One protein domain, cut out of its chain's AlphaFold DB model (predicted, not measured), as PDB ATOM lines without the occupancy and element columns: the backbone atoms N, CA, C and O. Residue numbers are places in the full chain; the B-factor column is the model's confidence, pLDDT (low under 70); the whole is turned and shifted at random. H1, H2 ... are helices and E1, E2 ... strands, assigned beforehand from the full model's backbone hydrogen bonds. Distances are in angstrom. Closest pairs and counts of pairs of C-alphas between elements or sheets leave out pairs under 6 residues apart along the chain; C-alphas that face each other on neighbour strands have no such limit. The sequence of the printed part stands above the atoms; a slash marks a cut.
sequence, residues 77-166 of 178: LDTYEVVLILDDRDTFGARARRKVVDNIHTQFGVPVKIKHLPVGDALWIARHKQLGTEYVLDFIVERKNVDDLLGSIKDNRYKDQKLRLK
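What this domain is: This is residues 77 to 166 of the 178 residues of the protein "ERCC4 domain-containing protein" of Triticum turgidum subsp. durum (UniProt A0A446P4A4). A strongly twisted sheet of four strands has the long helix H1 packed by its E2 and E1 part, while two short helices, H2 and H3, make a loose arm beyond the end of E4. H2 and H3 form a corner away from the sheet, and this arm makes much of the length. The printed part has 90 residues, with named elements in the order E1, H1, E2, E3, E4, H2, H3; the sheet runs E2, E1, E3, E4 and is mixed. The class is mixed, helices and strands. The whole is loose, with a radius of gyration of the C-alphas of 15.3 A, and elongated, spanning 48 by 31 by 21 A.

Where its parts are: In the sheet, E1 is residues 80 to 86, 18.9 A long, with C-alpha 80 at (172.645, 210.174, 117.206). E3, residues 122 to 128, measures 19.3 A, and E4, residues 134 to 141, measures 17.8 A and bends by 78 degrees at residue 138. E2 is residues 112 to 114, 6.8 A long. H1 is residues 93 to 108 and spans 22.6 A from C-alpha 93 at (159.507, 183.665, 126.861). H2 is residues 146 to 154, 12.8 A, and H3 is residues 158 to 164, 10.2 A, with C-alpha 164 at (169.571, 187.319, 101.641).

How they stand to each other: Inner strands E1 and E3 are antiparallel at 155 degrees, with N 83 and O 125 at 2.9 A, within hydrogen-bond range. E3 and the edge strand E4 form an antiparallel hairpin at 156 degrees, with N 126 and O 135 at 2.8 A. The other edge strand, E2, is parallel to E1 at 44 degrees, with N 113 and O 84 at 2.8 A. E1, H1 and E2 form a strand-helix-strand unit, two parallel neighbour strands with a helix between, and its crossover is right-handed. H1 is on the sheet, in two layers, a helix layer and a sheet layer; its closest C-alphas to E2 are those of Val 101 and Val 112, 6.1 A apart. H2 and H3 are not on the sheet. They are close but not clearly touching, about perpendicular at 84 degrees, the closest C-alphas being those of Ser 152 and Tyr 158, 5.9 A apart. H1 is apart from both. In H1, H2 and H3 every O i to N i+4 pair is within hydrogen-bond range.

The domain as a whole: The two C-alphas farthest apart are those of Gln 130 and Lys 154, 48.8 A. The printed part has no cut and no long link. The mean pLDDT of the printed part is 72.5; residues 90 to 93 and 138 to 166 are under 70.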
ATOM      1  N   LEU A  77     177.989 210.625 117.869       73.62
ATOM      2  CA  LEU A  77     177.440 210.316 119.187       73.62
ATOM      3  C   LEU A  77     176.762 211.536 119.829       73.62
ATOM      4  O   LEU A  77     175.898 211.372 120.688       73.62
ATOM      5  N   ASP A  78     177.083 212.754 119.386       79.50
ATOM      6  CA  ASP A  78     176.386 213.971 119.822       79.50
ATOM      7  C   ASP A  78     175.037 214.142 119.123       79.50
ATOM      8  O   ASP A  78     174.091 214.664 119.711       79.50
ATOM      9  N   THR A  79     174.932 213.670 117.880       79.69
ATOM     10  CA  THR A  79     173.739 213.843 117.037       79.69
ATOM     11  C   THR A  79     172.788 212.649 117.128       79.69
ATOM     12  O   THR A  79     171.565 212.809 117.134       79.69
ATOM     13  N   TYR A  80     173.345 211.447 117.252       80.81
ATOM     14  CA  TYR A  80     172.645 210.174 117.206       80.81
ATOM     15  C   TYR A  80     172.900 209.352 118.471       80.81
ATOM     16  O   TYR A  80     173.971 209.378 119.072       80.81
ATOM     17  N   GLU A  81     171.884 208.605 118.871       86.44
ATOM     18  CA  GLU A  81     171.940 207.570 119.892       86.44
ATOM     19  C   GLU A  81     171.842 206.209 119.201       86.44
ATOM     20  O   GLU A  81     170.982 206.008 118.343       86.44
ATOM     21  N   VAL A  82     172.712 205.272 119.566       84.56
ATOM     22  CA  VAL A  82     172.684 203.913 119.017       84.56
ATOM     23  C   VAL A  82     171.792 203.043 119.897       84.56
ATOM     24  O   VAL A  82     172.006 202.955 121.103       84.56
ATOM     25  N   VAL A  83     170.784 202.411 119.295       86.75
ATOM     26  CA  VAL A  83     169.789 201.584 119.990       86.75
ATOM     27  C   VAL A  83     169.760 200.197 119.360       86.75
ATOM     28  O   VAL A  83     169.709 200.073 118.136       86.75
ATOM     29  N   LEU A  84     169.761 199.158 120.191       87.81
ATOM     30  CA  LEU A  84     169.585 197.781 119.739       87.81
ATOM     31  C   LEU A  84     168.093 197.451 119.670       87.81
ATOM     32  O   LEU A  84     167.358 197.666 120.634       87.81
ATOM     33  N   ILE A  85     167.643 196.910 118.546       87.56
ATOM     34  CA  ILE A  85     166.285 196.403 118.372       87.56
ATOM     35  C   ILE A  85     166.339 194.881 118.380       87.56
ATOM     36  O   ILE A  85     167.049 194.306 117.565       87.56
ATOM     37  N   LEU A  86     165.601 194.244 119.287       87.19
ATOM     38  CA  LEU A  86     165.452 192.789 119.354       87.19
ATOM     39  C   LEU A  86     164.096 192.372 118.775       87.19
ATOM     40  O   LEU A  86     163.081 192.988 119.124       87.19
ATOM     41  N   ASP A  87     164.088 191.317 117.960       85.31
ATOM     42  CA  ASP A  87     162.871 190.663 117.476       85.31
ATOM     43  C   ASP A  87     162.120 190.012 118.651       85.31
ATOM     44  O   ASP A  87     162.704 189.450 119.587       85.31
ATOM     45  N   ASP A  88     160.794 190.122 118.633       81.62
ATOM     46  CA  ASP A  88     159.923 189.598 119.676       81.62
ATOM     47  C   ASP A  88     159.685 188.081 119.587       81.62
ATOM     48  O   ASP A  88     159.255 187.487 120.581       81.62
ATOM     49  N   ARG A  89     160.003 187.456 118.447       74.94
ATOM     50  CA  ARG A  89     159.841 186.021 118.172       74.94
ATOM     51  C   ARG A  89     160.989 185.152 118.685       74.94
ATOM     52  O   ARG A  89     160.731 184.019 119.081       74.94
ATOM     53  N   ASP A  90     162.226 185.654 118.694       64.25
ATOM     54  CA  ASP A  90     163.427 184.827 118.953       64.25
ATOM     55  C   ASP A  90     163.717 184.596 120.448       64.25
ATOM     56  O   ASP A  90     164.509 183.751 120.877       64.25
ATOM     57  N   THR A  91     163.050 185.341 121.320       61.56
ATOM     58  CA  THR A  91     163.344 185.246 122.741       61.56
ATOM     59  C   THR A  91     162.359 184.327 123.450       61.56
ATOM     60  O   THR A  91     161.218 184.693 123.729       61.56
ATOM     61  N   PHE A  92     162.856 183.137 123.792       61.88
ATOM     62  CA  PHE A  92     162.219 182.090 124.595       61.88
ATOM     63  C   PHE A  92     161.550 182.632 125.883       61.88
ATOM     64  O   PHE A  92     162.101 182.583 126.981       61.88
ATOM     65  N   GLY A  93     160.334 183.169 125.761       67.69
ATOM     66  CA  GLY A  93     159.507 183.665 126.861       67.69
ATOM     67  C   GLY A  93     159.858 185.066 127.394       67.69
ATOM     68  O   GLY A  93     160.993 185.542 127.379       67.69
ATOM     69  N   ALA A  94     158.846 185.745 127.953       70.62
ATOM     70  CA  ALA A  94     158.954 187.111 128.489       70.62
ATOM     71  C   ALA A  94     160.032 187.289 129.579       70.62
ATOM     72  O   ALA A  94     160.628 188.359 129.696       70.62
ATOM     73  N   ARG A  95     160.311 186.241 130.367       74.25
ATOM     74  CA  ARG A  95     161.322 186.279 131.436       74.25
ATOM     75  C   ARG A  95     162.753 186.241 130.890       74.25
ATOM     76  O   ARG A  95     163.605 186.946 131.421       74.25
ATOM     77  N   ALA A  96     163.015 185.453 129.844       75.19
ATOM     78  CA  ALA A  96     164.329 185.418 129.204       75.19
ATOM     79  C   ALA A  96     164.627 186.746 128.496       75.19
ATOM     80  O   ALA A  96     165.728 187.266 128.635       75.19
ATOM     81  N   ARG A  97     163.617 187.352 127.850       77.44
ATOM     82  CA  ARG A  97     163.718 188.697 127.248       77.44
ATOM     83  C   ARG A  97     164.231 189.737 128.208       77.44
ATOM     84  O   ARG A  97     165.221 190.399 127.924       77.44
ATOM     85  N   ARG A  98     163.557 189.863 129.351       79.88
ATOM     86  CA  ARG A  98     163.911 190.865 130.352       79.88
ATOM     87  C   ARG A  98     165.352 190.673 130.822       79.88
ATOM     88  O   ARG A  98     166.105 191.629 130.818       79.88
ATOM     89  N   LYS A  99     165.767 189.428 131.083       82.44
ATOM     90  CA  LYS A  99     167.160 189.124 131.437       82.44
ATOM     91  C   LYS A  99     168.156 189.541 130.355       82.44
ATOM     92  O   LYS A  99     169.203 190.071 130.696       82.44
ATOM     93  N   VAL A 100     167.857 189.295 129.078       80.50
ATOM     94  CA  VAL A 100     168.739 189.683 127.965       80.50
ATOM     95  C   VAL A 100     168.835 191.204 127.860       80.50
ATOM     96  O   VAL A 100     169.941 191.731 127.789       80.50
ATOM     97  N   VAL A 101     167.700 191.903 127.910       83.81
ATOM     98  CA  VAL A 101     167.642 193.372 127.886       83.81
ATOM     99  C   VAL A 101     168.433 193.966 129.048       83.81
ATOM    100  O   VAL A 101     169.320 194.784 128.820       83.81
ATOM    101  N   ASP A 102     168.163 193.509 130.271       83.62
ATOM    102  CA  ASP A 102     168.829 193.996 131.479       83.62
ATOM    103  C   ASP A 102     170.336 193.727 131.408       83.62
ATOM    104  O   ASP A 102     171.141 194.611 131.684       83.62
ATOM    105  N   ASN A 103     170.736 192.534 130.962       83.12
ATOM    106  CA  ASN A 103     172.143 192.171 130.853       83.12
ATOM    107  C   ASN A 103     172.886 193.023 129.813       83.12
ATOM    108  O   ASN A 103     173.996 193.475 130.079       83.12
ATOM    109  N   ILE A 104     172.283 193.278 128.648       82.00
ATOM    110  CA  ILE A 104     172.888 194.137 127.620       82.00
ATOM    111  C   ILE A 104     173.005 195.574 128.131       82.00
ATOM    112  O   ILE A 104     174.053 196.201 127.979       82.00
ATOM    113  N   HIS A 105     171.955 196.075 128.780       81.00
ATOM    114  CA  HIS A 105     171.956 197.413 129.350       81.00
ATOM    115  C   HIS A 105     173.033 197.563 130.436       81.00
ATOM    116  O   HIS A 105     173.788 198.530 130.422       81.00
ATOM    117  N   THR A 106     173.166 196.593 131.345       78.25
ATOM    118  CA  THR A 106     174.172 196.624 132.417       78.25
ATOM    119  C   THR A 106     175.601 196.453 131.901       78.25
ATOM    120  O   THR A 106     176.497 197.125 132.400       78.25
ATOM    121  N   GLN A 107     175.838 195.568 130.928       74.12
ATOM    122  CA  GLN A 107     177.195 195.279 130.447       74.12
ATOM    123  C   GLN A 107     177.715 196.312 129.444       74.12
ATOM    124  O   GLN A 107     178.895 196.649 129.475       74.12
ATOM    125  N   PHE A 108     176.853 196.801 128.551       74.50
ATOM    126  CA  PHE A 108     177.265 197.638 127.420       74.50
ATOM    127  C   PHE A 108     176.726 199.069 127.493       74.50
ATOM    128  O   PHE A 108     177.138 199.904 126.691       74.50
ATOM    129  N   GLY A 109     175.815 199.376 128.424       76.06
ATOM    130  CA  GLY A 109     175.219 200.713 128.551       76.06
ATOM    131  C   GLY A 109     174.346 201.106 127.358       76.06
ATOM    132  O   GLY A 109     174.138 202.290 127.104       76.06
ATOM    133  N   VAL A 110     173.871 200.121 126.594       81.31
ATOM    134  CA  VAL A 110     173.118 200.339 125.361       81.31
ATOM    135  C   VAL A 110     171.615 200.232 125.626       81.31
ATOM    136  O   VAL A 110     171.171 199.250 126.230       81.31
ATOM    137  N   PRO A 111     170.800 201.168 125.112       85.25
ATOM    138  CA  PRO A 111     169.351 201.046 125.144       85.25
ATOM    139  C   PRO A 111     168.871 199.945 124.191       85.25
ATOM    140  O   PRO A 111     169.249 199.893 123.018       85.25
ATOM    141  N   VAL A 112     167.979 199.090 124.690       87.38
ATOM    142  CA  VAL A 112     167.384 197.996 123.918       87.38
ATOM    143  C   VAL A 112     165.880 198.216 123.788       87.38
ATOM    144  O   VAL A 112     165.194 198.459 124.782       87.38
ATOM    145  N   LYS A 113     165.347 198.112 122.569       88.81
ATOM    146  CA  LYS A 113     163.902 198.097 122.300       88.81
ATOM    147  C   LYS A 113     163.506 196.739 121.735       88.81
ATOM    148  O   LYS A 113     164.236 196.149 120.951       88.81
ATOM    149  N   ILE A 114     162.318 196.271 122.095       86.69
ATOM    150  CA  ILE A 114     161.732 195.062 121.515       86.69
ATOM    151  C   ILE A 114     160.738 195.513 120.444       86.69
ATOM    152  O   ILE A 114     159.829 196.288 120.751       86.69
ATOM    153  N   LYS A 115     160.924 195.073 119.200       86.56
ATOM    154  CA  LYS A 115     160.012 195.341 118.078       86.56
ATOM    155  C   LYS A 115     159.951 194.102 117.189       86.56
ATOM    156  O   LYS A 115     160.939 193.398 117.060       86.56
ATOM    157  N   HIS A 116     158.823 193.885 116.527       84.50
ATOM    158  CA  HIS A 116     158.741 192.873 115.482       84.50
ATOM    159  C   HIS A 116     159.593 193.299 114.279       84.50
ATOM    160  O   HIS A 116     159.356 194.378 113.722       84.50
ATOM    161  N   LEU A 117     160.588 192.493 113.899       82.06
ATOM    162  CA  LEU A 117     161.469 192.797 112.774       82.06
ATOM    163  C   LEU A 117     161.017 192.040 111.516       82.06
ATOM    164  O   LEU A 117     160.588 190.888 111.592       82.06
ATOM    165  N   PRO A 118     161.112 192.651 110.323       73.88
ATOM    166  CA  PRO A 118     160.801 191.945 109.082       73.88
ATOM    167  C   PRO A 118     161.813 190.824 108.787       73.88
ATOM    168  O   PRO A 118     161.453 189.828 108.163       73.88
ATOM    169  N   VAL A 119     163.066 190.982 109.233       72.88
ATOM    170  CA  VAL A 119     164.180 190.044 109.039       72.88
ATOM    171  C   VAL A 119     165.214 190.214 110.162       72.88
ATOM    172  O   VAL A 119     165.429 191.341 110.611       72.88
ATOM    173  N   GLY A 120     165.867 189.125 110.577       75.38
ATOM    174  CA  GLY A 120     166.863 189.122 111.652       75.38
ATOM    175  C   GLY A 120     166.281 188.986 113.057       75.38
ATOM    176  O   GLY A 120     165.118 189.301 113.295       75.38
ATOM    177  N   ASP A 121     167.124 188.562 113.998       75.75
ATOM    178  CA  ASP A 121     166.770 188.449 115.421       75.75
ATOM    179  C   ASP A 121     167.097 189.729 116.194       75.75
ATOM    180  O   ASP A 121     166.494 190.030 117.226       75.75
ATOM    181  N   ALA A 122     168.055 190.511 115.694       82.06
ATOM    182  CA  ALA A 122     168.308 191.857 116.173       82.06
ATOM    183  C   ALA A 122     168.940 192.747 115.100       82.06
ATOM    184  O   ALA A 122     169.639 192.275 114.205       82.06
ATOM    185  N   LEU A 123     168.752 194.058 115.230       86.44
ATOM    186  CA  LEU A 123     169.433 195.054 114.405       86.44
ATOM    187  C   LEU A 123     169.798 196.292 115.216       86.44
ATOM    188  O   LEU A 123     169.185 196.594 116.241       86.44
ATOM    189  N   TRP A 124     170.790 197.029 114.736       85.81
ATOM    190  CA  TRP A 124     171.169 198.308 115.321       85.81
ATOM    191  C   TRP A 124     170.531 199.462 114.560       85.81
ATOM    192  O   TRP A 124     170.566 199.497 113.331       85.81
ATOM    193  N   ILE A 125     169.989 200.433 115.293       86.75
ATOM    194  CA  ILE A 125     169.541 201.701 114.720       86.75
ATOM    195  C   ILE A 125     170.348 202.867 115.278       86.75
ATOM    196  O   ILE A 125     170.719 202.889 116.452       86.75
ATOM    197  N   ALA A 126     170.556 203.877 114.446       85.50
ATOM    198  CA  ALA A 126     170.942 205.209 114.869       85.50
ATOM    199  C   ALA A 126     169.680 206.071 114.968       85.50
ATOM    200  O   ALA A 126     169.025 206.350 113.965       85.50
ATOM    201  N   ARG A 127     169.323 206.500 116.177       86.81
ATOM    202  CA  ARG A 127     168.209 207.419 116.423       86.81
ATOM    203  C   ARG A 127     168.733 208.839 116.566       86.81
ATOM    204  O   ARG A 127     169.538 209.110 117.450       86.81
ATOM    205  N   HIS A 128     168.261 209.764 115.741       85.38
ATOM    206  CA  HIS A 128     168.602 211.176 115.870       85.38
ATOM    207  C   HIS A 128     168.036 211.734 117.186       85.38
ATOM    208  O   HIS A 128     166.838 211.625 117.443       85.38
ATOM    209  N   LYS A 129     168.869 212.371 118.016       85.25
ATOM    210  CA  LYS A 129     168.472 212.829 119.361       85.25
ATOM    211  C   LYS A 129     167.414 213.937 119.336       85.25
ATOM    212  O   LYS A 129     166.513 213.928 120.162       85.25
ATOM    213  N   GLN A 130     167.518 214.866 118.380       82.31
ATOM    214  CA  GLN A 130     166.586 215.998 118.243       82.31
ATOM    215  C   GLN A 130     165.360 215.694 117.363       82.31
ATOM    216  O   GLN A 130     164.240 215.988 117.759       82.31
ATOM    217  N   LEU A 131     165.568 215.106 116.178       81.50
ATOM    218  CA  LEU A 131     164.503 214.836 115.204       81.50
ATOM    219  C   LEU A 131     163.738 213.534 115.475       81.50
ATOM    220  O   LEU A 131     162.662 213.330 114.927       81.50
ATOM    221  N   GLY A 132     164.304 212.619 116.267       80.50
ATOM    222  CA  GLY A 132     163.718 211.301 116.521       80.50
ATOM    223  C   GLY A 132     163.794 210.326 115.340       80.50
ATOM    224  O   GLY A 132     163.421 209.170 115.509       80.50
ATOM    225  N   THR A 133     164.299 210.754 114.179       81.12
ATOM    226  CA  THR A 133     164.455 209.921 112.980       81.12
ATOM    227  C   THR A 133     165.327 208.697 113.267       81.12
ATOM    228  O   THR A 133     166.418 208.830 113.825       81.12
ATOM    229  N   GLU A 134     164.847 207.512 112.895       84.75
ATOM    230  CA  GLU A 134     165.531 206.231 113.095       84.75
ATOM    231  C   GLU A 134     166.155 205.770 111.767       84.75
ATOM    232  O   GLU A 134     165.481 205.740 110.741       84.75
ATOM    233  N   TYR A 135     167.435 205.399 111.791       80.00
ATOM    234  CA  TYR A 135     168.164 204.866 110.640       80.00
ATOM    235  C   TYR A 135     168.682 203.472 110.971       80.00
ATOM    236  O   TYR A 135     169.346 203.296 111.991       80.00
ATOM    237  N   VAL A 136     168.388 202.488 110.125       81.06
ATOM    238  CA  VAL A 136     168.904 201.123 110.281       81.06
ATOM    239  C   VAL A 136     170.375 201.101 109.877       81.06
ATOM    240  O   VAL A 136     170.738 201.638 108.834       81.06
ATOM    241  N   LEU A 137     171.219 200.515 110.724       78.94
ATOM    242  CA  LEU A 137     172.633 200.289 110.439       78.94
ATOM    243  C   LEU A 137     172.811 198.911 109.787       78.94
ATOM    244  O   LEU A 137     172.047 197.989 110.063       78.94
ATOM    245  N   ASP A 138     173.867 198.744 108.991       65.25
ATOM    246  CA  ASP A 138     174.132 197.531 108.190       65.25
ATOM    247  C   ASP A 138     174.407 196.241 108.993       65.25
ATOM    248  O   ASP A 138     174.669 195.183 108.420       65.25
ATOM    249  N   PHE A 139     174.359 196.297 110.324       64.69
ATOM    250  CA  PHE A 139     174.613 195.149 111.188       64.69
ATOM    251  C   PHE A 139     173.300 194.488 111.609       64.69
ATOM    252  O   PHE A 139     172.651 194.916 112.569       64.69
ATOM    253  N   ILE A 140     172.948 193.413 110.904       66.00
ATOM    254  CA  ILE A 140     171.882 192.483 111.286       66.00
ATOM    255  C   ILE A 140     172.513 191.315 112.049       66.00
ATOM    256  O   ILE A 140     173.508 190.733 111.608       66.00
ATOM    257  N   VAL A 141     171.941 190.979 113.200       68.56
ATOM    258  CA  VAL A 141     172.332 189.826 114.010       68.56
ATOM    259  C   VAL A 141     171.318 188.708 113.778       68.56
ATOM    260  O   VAL A 141     170.115 188.907 113.923       68.56
ATOM    261  N   GLU A 142     171.827 187.529 113.441       67.81
ATOM    262  CA  GLU A 142     171.069 186.282 113.308       67.81
ATOM    263  C   GLU A 142     171.640 185.284 114.317       67.81
ATOM    264  O   GLU A 142     172.836 184.962 114.298       67.81
ATOM    265  N   ARG A 143     170.804 184.814 115.234       60.97
ATOM    266  CA  ARG A 143     171.144 183.838 116.253       60.97
ATOM    267  C   ARG A 143     170.919 182.447 115.680       60.97
ATOM    268  O   ARG A 143     169.809 182.035 115.370       60.97
ATOM    269  N   LYS A 144     171.991 181.664 115.594       58.91
ATOM    270  CA  LYS A 144     171.924 180.275 115.133       58.91
ATOM    271  C   LYS A 144     172.390 179.341 116.236       58.91
ATOM    272  O   LYS A 144     173.519 179.477 116.707       58.91
ATOM    273  N   ASN A 145     171.546 178.396 116.653       57.12
ATOM    274  CA  ASN A 145     172.000 177.343 117.560       57.12
ATOM    275  C   ASN A 145     173.028 176.460 116.838       57.12
ATOM    276  O   ASN A 145     172.956 176.267 115.623       57.12
ATOM    277  N   VAL A 146     174.000 175.927 117.580       54.31
ATOM    278  CA  VAL A 146     175.100 175.118 117.021       54.31
ATOM    279  C   VAL A 146     174.564 173.876 116.294       54.31
ATOM    280  O   VAL A 146     175.062 173.530 115.221       54.31
ATOM    281  N   ASP A 147     173.488 173.278 116.807       56.41
ATOM    282  CA  ASP A 147     172.808 172.136 116.187       56.41
ATOM    283  C   ASP A 147     172.111 172.520 114.865       56.41
ATOM    284  O   ASP A 147     172.215 171.800 113.866       56.41
ATOM    285  N   ASP A 148     171.504 173.712 114.800       57.41
ATOM    286  CA  ASP A 148     170.874 174.261 113.587       57.41
ATOM    287  C   ASP A 148     171.914 174.681 112.531       57.41
ATOM    288  O   ASP A 148     171.688 174.573 111.318       57.41
ATOM    289  N   LEU A 149     173.092 175.143 112.965       52.28
ATOM    290  CA  LEU A 149     174.234 175.419 112.092       52.28
ATOM    291  C   LEU A 149     174.759 174.126 111.450       52.28
ATOM    292  O   LEU A 149     174.947 174.089 110.234       52.28
ATOM    293  N   LEU A 150     174.921 173.055 112.231       52.56
ATOM    294  CA  LEU A 150     175.375 171.756 111.729       52.56
ATOM    295  C   LEU A 150     174.357 171.124 110.763       52.56
ATOM    296  O   LEU A 150     174.747 170.576 109.729       52.56
ATOM    297  N   GLY A 151     173.059 171.250 111.059       50.97
ATOM    298  CA  GLY A 151     171.982 170.798 110.177       50.97
ATOM    299  C   GLY A 151     171.937 171.565 108.852       50.97
ATOM    300  O   GLY A 151     171.833 170.968 107.785       50.97
ATOM    301  N   SER A 152     172.095 172.889 108.885       46.59
ATOM    302  CA  SER A 152     171.999 173.732 107.680       46.59
ATOM    303  C   SER A 152     173.245 173.732 106.782       46.59
ATOM    304  O   SER A 152     173.125 174.036 105.593       46.59
ATOM    305  N   ILE A 153     174.419 173.354 107.302       48.91
ATOM    306  CA  ILE A 153     175.628 173.088 106.497       48.91
ATOM    307  C   ILE A 153     175.471 171.796 105.684       48.91
ATOM    308  O   ILE A 153     175.913 171.742 104.536       48.91
ATOM    309  N   LYS A 154     174.800 170.777 106.238       52.91
ATOM    310  CA  LYS A 154     174.528 169.513 105.534       52.91
ATOM    311  C   LYS A 154     173.485 169.651 104.418       52.91
ATOM    312  O   LYS A 154     173.492 168.845 103.496       52.91
ATOM    313  N   ASP A 155     172.643 170.682 104.472       51.97
ATOM    314  CA  ASP A 155     171.417 170.791 103.666       51.97
ATOM    315  C   ASP A 155     171.475 171.868 102.553       51.97
ATOM    316  O   ASP A 155     170.453 172.282 102.019       51.97
ATOM    317  N   ASN A 156     172.669 172.384 102.217       50.97
ATOM    318  CA  ASN A 156     172.958 173.372 101.150       50.97
ATOM    319  C   ASN A 156     172.180 174.724 101.200       50.97
ATOM    320  O   ASN A 156     172.456 175.618 100.401       50.97
ATOM    321  N   ARG A 157     171.289 174.938 102.185       52.75
ATOM    322  CA  ARG A 157     170.492 176.169 102.424       52.75
ATOM    323  C   ARG A 157     171.280 177.345 103.014       52.75
ATOM    324  O   ARG A 157     170.803 178.479 103.029       52.75
ATOM    325  N   TYR A 158     172.497 177.095 103.495       52.06
ATOM    326  CA  TYR A 158     173.378 178.126 104.054       52.06
ATOM    327  C   TYR A 158     173.733 179.227 103.035       52.06
ATOM    328  O   TYR A 158     173.874 180.395 103.399       52.06
ATOM    329  N   LYS A 159     173.842 178.877 101.747       54.12
ATOM    330  CA  LYS A 159     174.206 179.825 100.683       54.12
ATOM    331  C   LYS A 159     173.099 180.849 100.416       54.12
ATOM    332  O   LYS A 159     173.403 182.031 100.290       54.12
ATOM    333  N   ASP A 160     171.839 180.424 100.442       55.12
ATOM    334  CA  ASP A 160     170.685 181.300 100.208       55.12
ATOM    335  C   ASP A 160     170.417 182.234 101.395       55.12
ATOM    336  O   ASP A 160     170.073 183.401 101.209       55.12
ATOM    337  N   GLN A 161     170.641 181.752 102.625       56.25
ATOM    338  CA  GLN A 161     170.603 182.592 103.831       56.25
ATOM    339  C   GLN A 161     171.686 183.680 103.780       56.25
ATOM    340  O   GLN A 161     171.410 184.848 104.040       56.25
ATOM    341  N   LYS A 162     172.903 183.327 103.349       56.66
ATOM    342  CA  LYS A 162     174.011 184.280 103.181       56.66
ATOM    343  C   LYS A 162     173.765 185.293 102.057       56.66
ATOM    344  O   LYS A 162     174.249 186.417 102.150       56.66
ATOM    345  N   LEU A 163     173.037 184.908 101.005       52.84
ATOM    346  CA  LEU A 163     172.687 185.808  99.904       52.84
ATOM    347  C   LEU A 163     171.618 186.830 100.321       52.84
ATOM    348  O   LEU A 163     171.738 187.995  99.968       52.84
ATOM    349  N   ARG A 164     170.620 186.420 101.119       54.94
ATOM    350  CA  ARG A 164     169.571 187.319 101.641       54.94
ATOM    351  C   ARG A 164     170.096 188.383 102.604       54.94
ATOM    352  O   ARG A 164     169.547 189.474 102.639       54.94
ATOM    353  N   LEU A 165     171.156 188.077 103.353       54.19
ATOM    354  CA  LEU A 165     171.809 189.030 104.261       54.19
ATOM    355  C   LEU A 165     172.745 190.007 103.539       54.19
ATOM    356  O   LEU A 165     173.130 191.026 104.103       54.19
ATOM    357  N   LYS A 166     173.103 189.729 102.281       47.50
ATOM    358  CA  LYS A 166     173.779 190.689 101.408       47.50
ATOM    359  C   LYS A 166     172.728 191.513 100.675       47.50
ATOM    360  O   LYS A 166     172.563 191.359  99.470       47.50
TER     361      LYS A 166